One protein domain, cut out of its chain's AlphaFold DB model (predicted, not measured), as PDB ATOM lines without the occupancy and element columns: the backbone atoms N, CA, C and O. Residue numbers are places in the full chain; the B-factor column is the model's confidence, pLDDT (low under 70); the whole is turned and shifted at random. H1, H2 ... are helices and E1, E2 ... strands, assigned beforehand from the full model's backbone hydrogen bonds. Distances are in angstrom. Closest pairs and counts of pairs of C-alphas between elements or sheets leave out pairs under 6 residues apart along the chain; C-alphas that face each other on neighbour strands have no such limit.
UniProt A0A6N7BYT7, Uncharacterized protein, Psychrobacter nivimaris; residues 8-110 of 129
ATOM      1  N   LYS A   8      -6.935 -20.126  38.665       88.44
ATOM      2  CA  LYS A   8      -7.349 -18.893  39.346       88.44
ATOM      3  C   LYS A   8      -8.661 -19.111  40.096       88.44
ATOM      4  O   LYS A   8      -9.628 -19.589  39.510       88.44
ATOM      5  N   VAL A   9      -8.703 -18.704  41.360       89.00
ATOM      6  CA  VAL A   9      -9.861 -18.824  42.252       89.00
ATOM      7  C   VAL A   9     -10.132 -17.472  42.906       89.00
ATOM      8  O   VAL A   9      -9.211 -16.809  43.375       89.00
ATOM      9  N   THR A  10     -11.396 -17.057  42.937       90.44
ATOM     10  CA  THR A  10     -11.836 -15.865  43.673       90.44
ATOM     11  C   THR A  10     -12.638 -16.310  44.884       90.44
ATOM     12  O   THR A  10     -13.650 -16.995  44.739       90.44
ATOM     13  N   MET A  11     -12.198 -15.905  46.068       88.50
ATOM     14  CA  MET A  11     -12.839 -16.239  47.333       88.50
ATOM     15  C   MET A  11     -14.026 -15.308  47.630       88.50
ATOM     16  O   MET A  11     -14.054 -14.171  47.150       88.50
ATOM     17  N   PRO A  12     -14.995 -15.725  48.470       82.88
ATOM     18  CA  PRO A  12     -16.153 -14.898  48.835       82.88
ATOM     19  C   PRO A  12     -15.790 -13.559  49.493       82.88
ATOM     20  O   PRO A  12     -16.548 -12.597  49.405       82.88
ATOM     21  N   ASN A  13     -14.622 -13.480  50.137       81.94
ATOM     22  CA  ASN A  13     -14.087 -12.258  50.742       81.94
ATOM     23  C   ASN A  13     -13.445 -11.292  49.719       81.94
ATOM     24  O   ASN A  13     -12.917 -10.254  50.113       81.94
ATOM     25  N   GLY A  14     -13.464 -11.630  48.426       84.56
ATOM     26  CA  GLY A  14     -12.881 -10.837  47.346       84.56
ATOM     27  C   GLY A  14     -11.388 -11.074  47.101       84.56
ATOM     28  O   GLY A  14     -10.851 -10.498  46.156       84.56
ATOM     29  N   ALA A  15     -10.719 -11.919  47.895       88.25
ATOM     30  CA  ALA A  15      -9.332 -12.294  47.643       88.25
ATOM     31  C   ALA A  15      -9.233 -13.193  46.405       88.25
ATOM     32  O   ALA A  15     -10.043 -14.098  46.203       88.25
ATOM     33  N   ILE A  16      -8.225 -12.950  45.578       92.12
ATOM     34  CA  ILE A  16      -7.990 -13.700  44.348       92.12
ATOM     35  C   ILE A  16      -6.697 -14.484  44.506       92.12
ATOM     36  O   ILE A  16      -5.642 -13.886  44.689       92.12
ATOM     37  N   TYR A  17      -6.779 -15.802  44.377       91.88
ATOM     38  CA  TYR A  17      -5.629 -16.694  44.327       91.88
ATOM     39  C   TYR A  17      -5.388 -17.118  42.882       91.88
ATOM     40  O   TYR A  17      -6.329 -17.410  42.142       91.88
ATOM     41  N   SER A  18      -4.134 -17.168  42.455       92.81
ATOM     42  CA  SER A  18      -3.772 -17.656  41.126       92.81
ATOM     43  C   SER A  18      -2.449 -18.402  41.127       92.81
ATOM     44  O   SER A  18      -1.567 -18.098  41.917       92.81
ATOM     45  N   CYS A  19      -2.307 -19.369  40.228       89.62
ATOM     46  CA  CYS A  19      -1.072 -20.106  40.010       89.62
ATOM     47  C   CYS A  19      -0.566 -19.860  38.591       89.62
ATOM     48  O   CYS A  19      -1.293 -20.080  37.616       89.62
ATOM     49  N   ASN A  20       0.689 -19.434  38.482       87.75
ATOM     50  CA  ASN A  20       1.432 -19.392  37.232       87.75
ATOM     51  C   ASN A  20       2.573 -20.404  37.303       87.75
ATOM     52  O   ASN A  20       3.444 -20.301  38.166       87.75
ATOM     53  N   ILE A  21       2.605 -21.354  36.373       83.25
ATOM     54  CA  ILE A  21       3.746 -22.256  36.228       83.25
ATOM     55  C   ILE A  21       4.650 -21.714  35.130       83.25
ATOM     56  O   ILE A  21       4.232 -21.514  33.992       83.25
ATOM     57  N   SER A  22       5.914 -21.500  35.473       77.12
ATOM     58  CA  SER A  22       6.975 -21.261  34.506       77.12
ATOM     59  C   SER A  22       7.821 -22.521  34.397       77.12
ATOM     60  O   SER A  22       8.337 -23.033  35.394       77.12
ATOM     61  N   LYS A  23       7.951 -23.045  33.178       68.75
ATOM     62  CA  LYS A  23       8.864 -24.148  32.872       68.75
ATOM     63  C   LYS A  23      10.135 -23.542  32.294       68.75
ATOM     64  O   LYS A  23      10.126 -23.052  31.166       68.75
ATOM     65  N   GLY A  24      11.201 -23.546  33.086       58.56
ATOM     66  CA  GLY A  24      12.533 -23.170  32.636       58.56
ATOM     67  C   GLY A  24      13.194 -24.356  31.940       58.56
ATOM     68  O   GLY A  24      13.158 -25.478  32.444       58.56
ATOM     69  N   TYR A  25      13.791 -24.118  30.774       52.88
ATOM     70  CA  TYR A  25      14.661 -25.094  30.125       52.88
ATOM     71  C   TYR A  25      16.105 -24.767  30.492       52.88
ATOM     72  O   TYR A  25      16.600 -23.712  30.094       52.88
ATOM     73  N   TYR A  26      16.789 -25.670  31.201       48.91
ATOM     74  CA  TYR A  26      18.227 -25.544  31.424       48.91
ATOM     75  C   TYR A  26      19.011 -26.604  30.629       48.91
ATOM     76  O   TYR A  26      19.125 -27.770  30.996       48.91
ATOM     77  N   SER A  27      19.617 -26.126  29.539       43.38
ATOM     78  CA  SER A  27      20.626 -26.763  28.674       43.38
ATOM     79  C   SER A  27      20.211 -27.930  27.752       43.38
ATOM     80  O   SER A  27      19.508 -28.870  28.117       43.38
ATOM     81  N   HIS A  28      20.786 -27.883  26.545       44.69
ATOM     82  CA  HIS A  28      20.675 -28.833  25.430       44.69
ATOM     83  C   HIS A  28      21.278 -30.232  25.677       44.69
ATOM     84  O   HIS A  28      21.271 -31.050  24.762       44.69
ATOM     85  N   VAL A  29      21.822 -30.520  26.865       49.25
ATOM     86  CA  VAL A  29      22.653 -31.721  27.074       49.25
ATOM     87  C   VAL A  29      21.921 -32.836  27.831       49.25
ATOM     88  O   VAL A  29      22.226 -33.999  27.602       49.25
ATOM     89  N   LEU A  30      20.942 -32.522  28.696       43.84
ATOM     90  CA  LEU A  30      20.307 -33.533  29.567       43.84
ATOM     91  C   LEU A  30      18.786 -33.394  29.770       43.84
ATOM     92  O   LEU A  30      18.213 -34.180  30.515       43.84
ATOM     93  N   GLY A  31      18.111 -32.428  29.133       50.38
ATOM     94  CA  GLY A  31      16.645 -32.315  29.228       50.38
ATOM     95  C   GLY A  31      16.118 -32.067  30.650       50.38
ATOM     96  O   GLY A  31      15.020 -32.503  30.982       50.38
ATOM     97  N   GLN A  32      16.897 -31.393  31.502       54.94
ATOM     98  CA  GLN A  32      16.496 -31.102  32.879       54.94
ATOM     99  C   GLN A  32      15.417 -30.010  32.887       54.94
ATOM    100  O   GLN A  32      15.609 -28.915  32.349       54.94
ATOM    101  N   HIS A  33      14.261 -30.331  33.470       58.56
ATOM    102  CA  HIS A  33      13.120 -29.426  33.568       58.56
ATOM    103  C   HIS A  33      13.136 -28.722  34.922       58.56
ATOM    104  O   HIS A  33      12.838 -29.336  35.943       58.56
ATOM    105  N   GLU A  34      13.409 -27.420  34.930       68.12
ATOM    106  CA  GLU A  34      13.157 -26.605  36.114       68.12
ATOM    107  C   GLU A  34      11.679 -26.215  36.116       68.12
ATOM    108  O   GLU A  34      11.183 -25.567  35.185       68.12
ATOM    109  N   LYS A  35      10.948 -26.630  37.153       78.12
ATOM    110  CA  LYS A  35       9.560 -26.212  37.345       78.12
ATOM    111  C   LYS A  35       9.515 -25.163  38.433       78.12
ATOM    112  O   LYS A  35       9.901 -25.403  39.573       78.12
ATOM    113  N   THR A  36       9.020 -23.995  38.060       85.50
ATOM    114  CA  THR A  36       8.820 -22.892  38.982       85.50
ATOM    115  C   THR A  36       7.336 -22.594  39.078       85.50
ATOM    116  O   THR A  36       6.680 -22.364  38.063       85.50
ATOM    117  N   TYR A  37       6.812 -22.585  40.296       87.50
ATOM    118  CA  TYR A  37       5.424 -22.271  40.590       87.50
ATOM    119  C   TYR A  37       5.372 -20.909  41.265       87.50
ATOM    120  O   TYR A  37       6.082 -20.658  42.237       87.50
ATOM    121  N   TRP A  38       4.517 -20.042  40.744       92.06
ATOM    122  CA  TRP A  38       4.181 -18.759  41.334       92.06
ATOM    123  C   TRP A  38       2.747 -18.828  41.827       92.06
ATOM    124  O   TRP A  38       1.812 -18.767  41.028       92.06
ATOM    125  N   LEU A  39       2.579 -18.971  43.137       92.69
ATOM    126  CA  LEU A  39       1.279 -18.841  43.779       92.69
ATOM    127  C   LEU A  39       1.109 -17.373  44.156       92.69
ATOM    128  O   LEU A  39       1.917 -16.825  44.892       92.69
ATOM    129  N   GLU A  40       0.085 -16.714  43.650       93.25
ATOM    130  CA  GLU A  40      -0.172 -15.298  43.881       93.25
ATOM    131  C   GLU A  40      -1.492 -15.132  44.620       93.25
ATOM    132  O   GLU A  40      -2.468 -15.819  44.320       93.25
ATOM    133  N   ARG A  41      -1.528 -14.185  45.553       93.25
ATOM    134  CA  ARG A  41      -2.727 -13.777  46.275       93.25
ATOM    135  C   ARG A  41      -2.886 -12.267  46.181       93.25
ATOM    136  O   ARG A  41      -2.032 -11.508  46.635       93.25
ATOM    137  N   GLU A  42      -3.999 -11.818  45.620       92.69
ATOM    138  CA  GLU A  42      -4.382 -10.411  45.551       92.69
ATOM    139  C   GLU A  42      -5.556 -10.149  46.495       92.69
ATOM    140  O   GLU A  42      -6.673 -10.605  46.266       92.69
ATOM    141  N   ILE A  43      -5.291  -9.400  47.566       87.69
ATOM    142  CA  ILE A  43      -6.301  -8.981  48.551       87.69
ATOM    143  C   ILE A  43      -6.876  -7.619  48.150       87.69
ATOM    144  O   ILE A  43      -8.052  -7.329  48.345       87.69
ATOM    145  N   SER A  44      -6.024  -6.749  47.605       85.56
ATOM    146  CA  SER A  44      -6.408  -5.448  47.064       85.56
ATOM    147  C   SER A  44      -5.375  -4.973  46.044       85.56
ATOM    148  O   SER A  44      -4.276  -5.521  45.953       85.56
ATOM    149  N   LYS A  45      -5.663  -3.860  45.359       82.56
ATOM    150  CA  LYS A  45      -4.708  -3.187  44.461       82.56
ATOM    151  C   LYS A  45      -3.340  -2.908  45.114       82.56
ATOM    152  O   LYS A  45      -2.339  -2.838  44.405       82.56
ATOM    153  N   TYR A  46      -3.305  -2.736  46.438       84.31
ATOM    154  CA  TYR A  46      -2.111  -2.363  47.207       84.31
ATOM    155  C   TYR A  46      -1.544  -3.497  48.061       84.31
ATOM    156  O   TYR A  46      -0.571  -3.280  48.777       84.31
ATOM    157  N   ASN A  47      -2.176  -4.671  48.041       87.69
ATOM    158  CA  ASN A  47      -1.736  -5.803  48.836       87.69
ATOM    159  C   ASN A  47      -1.764  -7.067  47.984       87.69
ATOM    160  O   ASN A  47      -2.826  -7.659  47.753       87.69
ATOM    161  N   LYS A  48      -0.574  -7.410  47.493       91.50
ATOM    162  CA  LYS A  48      -0.310  -8.606  46.704       91.50
ATOM    163  C   LYS A  48       0.779  -9.407  47.386       91.50
ATOM    164  O   LYS A  48       1.857  -8.879  47.649       91.50
ATOM    165  N   GLU A  49       0.505 -10.669  47.628       93.00
ATOM    166  CA  GLU A  49       1.465 -11.629  48.147       93.00
ATOM    167  C   GLU A  49       1.782 -12.639  47.036       93.00
ATOM    168  O   GLU A  49       0.948 -12.928  46.171       93.00
ATOM    169  N   SER A  50       3.005 -13.152  47.001       93.00
ATOM    170  CA  SER A  50       3.418 -14.151  46.018       93.00
ATOM    171  C   SER A  50       4.372 -15.149  46.654       93.00
ATOM    172  O   SER A  50       5.280 -14.759  47.377       93.00
ATOM    173  N   VAL A  51       4.178 -16.429  46.375       92.88
ATOM    174  CA  VAL A  51       5.044 -17.526  46.791       92.88
ATOM    175  C   VAL A  51       5.691 -18.094  45.540       92.88
ATOM    176  O   VAL A  51       5.009 -18.568  44.632       92.88
ATOM    177  N   LEU A  52       7.012 -18.039  45.513       92.12
ATOM    178  CA  LEU A  52       7.856 -18.704  44.540       92.12
ATOM    179  C   LEU A  52       8.231 -20.075  45.092       92.12
ATOM    180  O   LEU A  52       8.831 -20.155  46.159       92.12
ATOM    181  N   ILE A  53       7.922 -21.137  44.355       90.12
ATOM    182  CA  ILE A  53       8.367 -22.499  44.651       90.12
ATOM    183  C   ILE A  53       9.187 -22.976  43.459       90.12
ATOM    184  O   ILE A  53       8.661 -23.130  42.356       90.12
ATOM    185  N   CYS A  54      10.473 -23.210  43.673       89.06
ATOM    186  CA  CYS A  54      11.350 -23.796  42.675       89.06
ATOM    187  C   CYS A  54      11.565 -25.273  42.998       89.06
ATOM    188  O   CYS A  54      12.095 -25.614  44.058       89.06
ATOM    189  N   LEU A  55      11.154 -26.135  42.070       82.56
ATOM    190  CA  LEU A  55      11.417 -27.566  42.084       82.56
ATOM    191  C   LEU A  55      12.351 -27.874  40.910       82.56
ATOM    192  O   LEU A  55      11.917 -27.960  39.756       82.56
ATOM    193  N   SER A  56      13.641 -28.001  41.206       78.44
ATOM    194  CA  SER A  56      14.657 -28.433  40.245       78.44
ATOM    195  C   SER A  56      15.463 -29.593  40.815       78.44
ATOM    196  O   SER A  56      15.596 -29.724  42.031       78.44
ATOM    197  N   ASP A  57      16.075 -30.383  39.935       72.56
ATOM    198  CA  ASP A  57      16.957 -31.490  40.331       72.56
ATOM    199  C   ASP A  57      18.190 -31.019  41.126       72.56
ATOM    200  O   ASP A  57      18.821 -31.807  41.826       72.56
ATOM    201  N   ARG A  58      18.565 -29.738  41.004       74.50
ATOM    202  CA  ARG A  58      19.760 -29.161  41.644       74.50
ATOM    203  C   ARG A  58      19.451 -28.426  42.936       74.50
ATOM    204  O   ARG A  58      20.321 -28.299  43.790       74.50
ATOM    205  N   SER A  59      18.249 -27.877  43.041       79.19
ATOM    206  CA  SER A  59      17.854 -27.032  44.154       79.19
ATOM    207  C   SER A  59      16.342 -27.019  44.314       79.19
ATOM    208  O   SER A  59      15.597 -26.738  43.372       79.19
ATOM    209  N   VAL A  60      15.904 -27.235  45.548       87.12
ATOM    210  CA  VAL A  60      14.529 -27.000  45.976       87.12
ATOM    211  C   VAL A  60      14.540 -25.800  46.909       87.12
ATOM    212  O   VAL A  60      15.293 -25.778  47.888       87.12
ATOM    213  N   PHE A  61      13.742 -24.783  46.591       91.06
ATOM    214  CA  PHE A  61      13.607 -23.617  47.455       91.06
ATOM    215  C   PHE A  61      12.243 -22.943  47.335       91.06
ATOM    216  O   PHE A  61      11.533 -23.084  46.338       91.06
ATOM    217  N   ILE A  62      11.911 -22.181  48.370       91.81
ATOM    218  CA  ILE A  62      10.709 -21.365  48.478       91.81
ATOM    219  C   ILE A  62      11.125 -19.937  48.835       91.81
ATOM    220  O   ILE A  62      12.055 -19.733  49.613       91.81
ATOM    221  N   SER A  63      10.450 -18.945  48.266       92.44
ATOM    222  CA  SER A  63      10.614 -17.536  48.631       92.44
ATOM    223  C   SER A  63       9.262 -16.834  48.599       92.44
ATOM    224  O   SER A  63       8.415 -17.146  47.759       92.44
ATOM    225  N   ILE A  64       9.030 -15.918  49.535       91.69
ATOM    226  CA  ILE A  64       7.762 -15.212  49.684       91.69
ATOM    227  C   ILE A  64       7.995 -13.725  49.460       91.69
ATOM    228  O   ILE A  64       8.876 -13.113  50.056       91.69
ATOM    229  N   TYR A  65       7.151 -13.141  48.620       92.06
ATOM    230  CA  TYR A  65       7.183 -11.741  48.246       92.06
ATOM    231  C   TYR A  65       5.905 -11.044  48.697       92.06
ATOM    232  O   TYR A  65       4.801 -11.555  48.510       92.06
ATOM    233  N   ILE A  66       6.045  -9.828  49.214       89.69
ATOM    234  CA  ILE A  66       4.930  -8.937  49.538       89.69
ATOM    235  C   ILE A  66       5.110  -7.653  48.759       89.69
ATOM    236  O   ILE A  66       6.144  -6.999  48.831       89.69
ATOM    237  N   ASN A  67       4.098  -7.290  47.975       89.00
ATOM    238  CA  ASN A  67       4.137  -6.138  47.082       89.00
ATOM    239  C   ASN A  67       5.402  -6.128  46.204       89.00
ATOM    240  O   ASN A  67       5.977  -5.074  45.938       89.00
ATOM    241  N   LYS A  68       5.808  -7.321  45.738       86.56
ATOM    242  CA  LYS A  68       7.023  -7.588  44.945       86.56
ATOM    243  C   LYS A  68       8.357  -7.367  45.674       86.56
ATOM    244  O   LYS A  68       9.396  -7.391  45.023       86.56
ATOM    245  N   GLN A  69       8.349  -7.163  46.988       87.56
ATOM    246  CA  GLN A  69       9.555  -7.147  47.814       87.56
ATOM    247  C   GLN A  69       9.740  -8.510  48.469       87.56
ATOM    248  O   GLN A  69       8.770  -9.081  48.961       87.56
ATOM    249  N   ASP A  70      10.965  -9.028  48.447       88.69
ATOM    250  CA  ASP A  70      11.305 -10.285  49.112       88.69
ATOM    251  C   ASP A  70      11.150 -10.128  50.632       88.69
ATOM    252  O   ASP A  70      11.719  -9.210  51.226       88.69
ATOM    253  N   ALA A  71      10.338 -10.991  51.238       87.50
ATOM    254  CA  ALA A  71      10.033 -10.980  52.664       87.50
ATOM    255  C   ALA A  71      10.805 -12.052  53.447       87.50
ATOM    256  O   ALA A  71      10.915 -11.939  54.666       87.50
ATOM    257  N   THR A  72      11.320 -13.091  52.783       86.25
ATOM    258  CA  THR A  72      11.889 -14.272  53.457       86.25
ATOM    259  C   THR A  72      13.296 -14.644  53.007       86.25
ATOM    260  O   THR A  72      13.966 -15.404  53.701       86.25
ATOM    261  N   GLY A  73      13.753 -14.166  51.850       87.38
ATOM    262  CA  GLY A  73      14.923 -14.718  51.180       87.38
ATOM    263  C   GLY A  73      14.637 -16.090  50.567       87.38
ATOM    264  O   GLY A  73      13.483 -16.477  50.349       87.38
ATOM    265  N   ILE A  74      15.714 -16.832  50.298       88.75
ATOM    266  CA  ILE A  74      15.674 -18.215  49.811       88.75
ATOM    267  C   ILE A  74      15.572 -19.155  51.012       88.75
ATOM    268  O   ILE A  74      16.486 -19.224  51.833       88.75
ATOM    269  N   ILE A  75      14.476 -19.907  51.090       90.81
ATOM    270  CA  ILE A  75      14.259 -20.938  52.103       90.81
ATOM    271  C   ILE A  75      14.388 -22.308  51.451       90.81
ATOM    272  O   ILE A  75      13.697 -22.607  50.481       90.81
ATOM    273  N   HIS A  76      15.226 -23.169  52.017       90.44
ATOM    274  CA  HIS A  76      15.319 -24.571  51.617       90.44
ATOM    275  C   HIS A  76      14.393 -25.416  52.503       90.44
ATOM    276  O   HIS A  76      14.687 -25.578  53.691       90.44
ATOM    277  N   PRO A  77      13.252 -25.909  51.982       88.00
ATOM    278  CA  PRO A  77      12.330 -26.707  52.777       88.00
ATOM    279  C   PRO A  77      12.958 -28.057  53.137       88.00
ATOM    280  O   PRO A  77      13.673 -28.662  52.342       88.00
ATOM    281  N   THR A  78      12.655 -28.544  54.335       88.69
ATOM    282  CA  THR A  78      12.987 -29.916  54.748       88.69
ATOM    283  C   THR A  78      12.139 -30.936  53.987       88.69
ATOM    284  O   THR A  78      11.025 -30.622  53.562       88.69
ATOM    285  N   ASP A  79      12.594 -32.188  53.909       85.00
ATOM    286  CA  ASP A  79      11.850 -33.277  53.256       85.00
ATOM    287  C   ASP A  79      10.419 -33.416  53.795       85.00
ATOM    288  O   ASP A  79       9.473 -33.604  53.035       85.00
ATOM    289  N   LYS A  80      10.226 -33.235  55.110       86.06
ATOM    290  CA  LYS A  80       8.899 -33.270  55.743       86.06
ATOM    291  C   LYS A  80       7.989 -32.132  55.267       86.06
ATOM    292  O   LYS A  80       6.796 -32.347  55.078       86.06
ATOM    293  N   GLN A  81       8.533 -30.927  55.099       87.25
ATOM    294  CA  GLN A  81       7.780 -29.775  54.588       87.25
ATOM    295  C   GLN A  81       7.470 -29.929  53.096       87.25
ATOM    296  O   GLN A  81       6.381 -29.573  52.659       87.25
ATOM    297  N   LEU A  82       8.403 -30.495  52.327       83.75
ATOM    298  CA  LEU A  82       8.202 -30.777  50.911       83.75
ATOM    299  C   LEU A  82       7.126 -31.850  50.704       83.75
ATOM    300  O   LEU A  82       6.233 -31.662  49.883       83.75
ATOM    301  N   LEU A  83       7.156 -32.932  51.488       81.19
ATOM    302  CA  LEU A  83       6.100 -33.944  51.493       81.19
ATOM    303  C   LEU A  83       4.747 -33.322  51.849       81.19
ATOM    304  O   LEU A  83       3.786 -33.539  51.132       81.19
ATOM    305  N   GLY A  84       4.676 -32.462  52.869       78.31
ATOM    306  CA  GLY A  84       3.433 -31.756  53.208       78.31
ATOM    307  C   GLY A  84       2.877 -30.862  52.090       78.31
ATOM    308  O   GLY A  84       1.684 -30.586  52.082       78.31
ATOM    309  N   LEU A  85       3.722 -30.424  51.153       78.25
ATOM    310  CA  LEU A  85       3.340 -29.595  50.010       78.25
ATOM    311  C   LEU A  85       2.957 -30.431  48.775       78.25
ATOM    312  O   LEU A  85       2.123 -30.003  47.980       78.25
ATOM    313  N   LEU A  86       3.568 -31.609  48.610       73.12
ATOM    314  CA  LEU A  86       3.372 -32.507  47.463       73.12
ATOM    315  C   LEU A  86       2.303 -33.584  47.696       73.12
ATOM    316  O   LEU A  86       1.679 -34.033  46.739       73.12
ATOM    317  N   ASP A  87       2.105 -34.013  48.940       62.22
ATOM    318  CA  ASP A  87       1.313 -35.196  49.309       62.22
ATOM    319  C   ASP A  87      -0.174 -34.883  49.535       62.22
ATOM    320  O   ASP A  87      -0.948 -35.683  50.056       62.22
ATOM    321  N   THR A  88      -0.607 -33.680  49.174       57.34
ATOM    322  CA  THR A  88      -1.898 -33.178  49.620       57.34
ATOM    323  C   THR A  88      -2.767 -32.736  48.452       57.34
ATOM    324  O   THR A  88      -2.356 -31.906  47.644       57.34
ATOM    325  N   ASN A  89      -4.008 -33.236  48.421       70.75
ATOM    326  CA  ASN A  89      -5.124 -32.746  47.598       70.75
ATOM    327  C   ASN A  89      -5.550 -31.310  47.991       70.75
ATOM    328  O   ASN A  89      -6.743 -31.015  48.049       70.75
ATOM    329  N   LEU A  90      -4.596 -30.440  48.329       79.00
ATOM    330  CA  LEU A  90      -4.869 -29.062  48.708       79.00
ATOM    331  C   LEU A  90      -5.324 -28.298  47.476       79.00
ATOM    332  O   LEU A  90      -4.754 -28.394  46.386       79.00
ATOM    333  N   SER A  91      -6.356 -27.500  47.684       86.81
ATOM    334  CA  SER A  91      -6.710 -26.433  46.774       86.81
ATOM    335  C   SER A  91      -5.594 -25.387  46.710       86.81
ATOM    336  O   SER A  91      -4.737 -25.274  47.588       86.81
ATOM    337  N   LEU A  92      -5.636 -24.567  45.663       87.19
ATOM    338  CA  LEU A  92      -4.689 -23.475  45.453       87.19
ATOM    339  C   LEU A  92      -4.565 -22.537  46.668       87.19
ATOM    340  O   LEU A  92      -3.462 -22.116  47.015       87.19
ATOM    341  N   GLU A  93      -5.693 -22.201  47.297       89.12
ATOM    342  CA  GLU A  93      -5.726 -21.370  48.502       89.12
ATOM    343  C   GLU A  93      -5.005 -22.063  49.658       89.12
ATOM    344  O   GLU A  93      -4.127 -21.475  50.284       89.12
ATOM    345  N   GLU A  94      -5.338 -23.327  49.915       89.06
ATOM    346  CA  GLU A  94      -4.759 -24.086  51.019       89.06
ATOM    347  C   GLU A  94      -3.244 -24.260  50.856       89.06
ATOM    348  O   GLU A  94      -2.503 -24.091  51.824       89.06
ATOM    349  N   THR A  95      -2.760 -24.516  49.635       89.06
ATOM    350  CA  THR A  95      -1.317 -24.569  49.355       89.06
ATOM    351  C   THR A  95      -0.648 -23.220  49.614       89.06
ATOM    352  O   THR A  95       0.433 -23.168  50.209       89.06
ATOM    353  N   PHE A  96      -1.279 -22.117  49.196       90.81
ATOM    354  CA  PHE A  96      -0.754 -20.774  49.431       90.81
ATOM    355  C   PHE A  96      -0.655 -20.471  50.931       90.81
ATOM    356  O   PHE A  96       0.406 -20.070  51.416       90.81
ATOM    357  N   GLU A  97      -1.736 -20.696  51.680       89.69
ATOM    358  CA  GLU A  97      -1.778 -20.433  53.119       89.69
ATOM    359  C   GLU A  97      -0.837 -21.365  53.893       89.69
ATOM    360  O   GLU A  97      -0.182 -20.919  54.835       89.69
ATOM    361  N   TYR A  98      -0.677 -22.625  53.473       89.25
ATOM    362  CA  TYR A  98       0.334 -23.524  54.034       89.25
ATOM    363  C   TYR A  98       1.742 -22.937  53.896       89.25
ATOM    364  O   TYR A  98       2.477 -22.861  54.885       89.25
ATOM    365  N   CYS A  99       2.111 -22.477  52.695       89.12
ATOM    366  CA  CYS A  99       3.422 -21.880  52.456       89.12
ATOM    367  C   CYS A  99       3.619 -20.625  53.309       89.12
ATOM    368  O   CYS A  99       4.633 -20.480  53.991       89.12
ATOM    369  N   ARG A 100       2.620 -19.742  53.318       87.81
ATOM    370  CA  ARG A 100       2.641 -18.499  54.090       87.81
ATOM    371  C   ARG A 100       2.808 -18.761  55.587       87.81
ATOM    372  O   ARG A 100       3.676 -18.165  56.211       87.81
ATOM    373  N   ASN A 101       2.040 -19.688  56.153       88.62
ATOM    374  CA  ASN A 101       2.088 -20.006  57.581       88.62
ATOM    375  C   ASN A 101       3.375 -20.733  57.989       88.62
ATOM    376  O   ASN A 101       3.869 -20.520  59.093       88.62
ATOM    377  N   THR A 102       3.916 -21.580  57.114       87.75
ATOM    378  CA  THR A 102       5.098 -22.400  57.415       87.75
ATOM    379  C   THR A 102       6.396 -21.616  57.258       87.75
ATOM    380  O   THR A 102       7.305 -21.758  58.072       87.75
ATOM    381  N   PHE A 103       6.492 -20.797  56.210       86.38
ATOM    382  CA  PHE A 103       7.740 -20.146  55.803       86.38
ATOM    383  C   PHE A 103       7.759 -18.641  56.086       86.38
ATOM    384  O   PHE A 103       8.814 -18.019  56.000       86.38
ATOM    385  N   CYS A 104       6.616 -18.048  56.445       83.75
ATOM    386  CA  CYS A 104       6.511 -16.636  56.808       83.75
ATOM    387  C   CYS A 104       5.473 -16.377  57.930       83.75
ATOM    388  O   CYS A 104       4.520 -15.609  57.749       83.75
ATOM    389  N   PRO A 105       5.631 -17.009  59.110       76.56
ATOM    390  CA  PRO A 105       4.643 -16.946  60.191       76.56
ATOM    391  C   PRO A 105       4.452 -15.534  60.772       76.56
ATOM    392  O   PRO A 105       3.357 -15.182  61.203       76.56
ATOM    393  N   ASP A 106       5.474 -14.678  60.735       69.31
ATOM    394  CA  ASP A 106       5.359 -13.309  61.263       69.31
ATOM    395  C   ASP A 106       4.361 -12.455  60.469       69.31
ATOM    396  O   ASP A 106       3.724 -11.542  61.000       69.31
ATOM    397  N   LEU A 107       4.169 -12.783  59.190       59.91
ATOM    398  CA  LEU A 107       3.205 -12.124  58.319       59.91
ATOM    399  C   LEU A 107       1.824 -12.774  58.389       59.91
ATOM    400  O   LEU A 107       0.827 -12.088  58.147       59.91
ATOM    401  N   SER A 108       1.715 -14.036  58.817       55.19
ATOM    402  CA  SER A 108       0.415 -14.675  59.047       55.19
ATOM    403  C   SER A 108      -0.377 -14.052  60.199       55.19
ATOM    404  O   SER A 108      -1.607 -13.992  60.132       55.19
ATOM    405  N   ALA A 109       0.318 -13.451  61.170       45.94
ATOM    406  CA  ALA A 109      -0.273 -12.650  62.241       45.94
ATOM    407  C   ALA A 109      -0.791 -11.271  61.785       45.94
ATOM    408  O   ALA A 109      -1.613 -10.664  62.479       45.94
ATOM    409  N   VAL A 110      -0.393 -10.780  60.601       45.28
ATOM    410  CA  VAL A 110      -0.934  -9.551  59.986       45.28
ATOM    411  C   VAL A 110      -2.266  -9.871  59.297       45.28
ATOM    412  O   VAL A 110      -2.502  -9.600  58.122       45.28
TER     413      VAL A 110
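Overview. This is residues 8 to 110 of the 129 residues of an uncharacterized protein of Psychrobacter nivimaris (UniProt A0A6N7BYT7). What does the model look like at first sight? A twisted wall of five strands, E1 to E5, has the helix H2 packed across one face and no named helix over the other. The long hairpin of E2 and E3 runs along the longest axis, the short helix H1 lies beside H2, and the small H3 follows at H2's last residues. What is it built of? The printed part has 103 residues, with five named strands and then three named helices, a mixed class; the sheet's order is E1, E2, E3, E4, E5, all antiparallel. How is the whole shaped? It is compact, with a radius of gyration of the C-alphas of 14.3 A, yet elongated, spanning 47 by 29 by 25 A.

Along the chain. Where are the strands? E1 is residues 8 to 10, starting at C-alpha 8 at (-7.349, -18.893, 39.346). E2 is residues 16 to 26, 31.5 A long, and E3 residues 32 to 44, 37.2 A. E4 is residues 47 to 55, 26.3 A, and E5 residues 60 to 66, 20.8 A. Where are the helices? H1 is residues 79 to 86, 10.3 A, and H2 residues 92 to 103, 16.5 A. H3 is residues 105 to 108, 4.9 A, ending at C-alpha 108 at (0.415, -14.675, 59.047).

Arrangement. How are the strands joined? E1 to E5 form a meander, each strand the antiparallel neighbour of the one before, in four hairpins. Within hydrogen-bond range are N 9 and O 17 of E1 and E2, 2.8 A, and N 20 and O 38 of E2 and E3, 2.9 A. So are N 39 and O 51 of E3 and E4, 2.9 A, and N 52 and O 63 of E4 and E5, 2.8 A. How does H2 stand to the sheet? H2 is on the sheet at a height of 8.6 A, over E3 and only just over E4 and E5, with 3 C-alphas on each. It runs across the strands, at 84 degrees to E3 on the local plane; its closest C-alphas to E3 are Phe 96 and Leu 39, 6.3 A. What of H1 and H3? H1 is close to H2 but not clearly touching, their closest C-alphas being Leu 85 and Thr 95, 6.9 A, at a shallow tilt of 19 degrees, opposite ways. H3 touches H2 only at the corner, Ser 108 and Asn 101 having the closest C-alphas, 5.8 A. In H1 and H2 every O i to N i+4 pair is within hydrogen-bond range; H3 is too short for such a pair.

Size, cuts and confidence. How large is it? The two C-alphas farthest apart, Asn 13 and Val 29, are 47.8 A apart. Are there cuts or long links? The printed part has no cut, and the link from E5 to H1, 12 residues, is long. Where is confidence low? The pLDDT is under 70 at residues 23 to 34, 87 to 88 and 106 to 110.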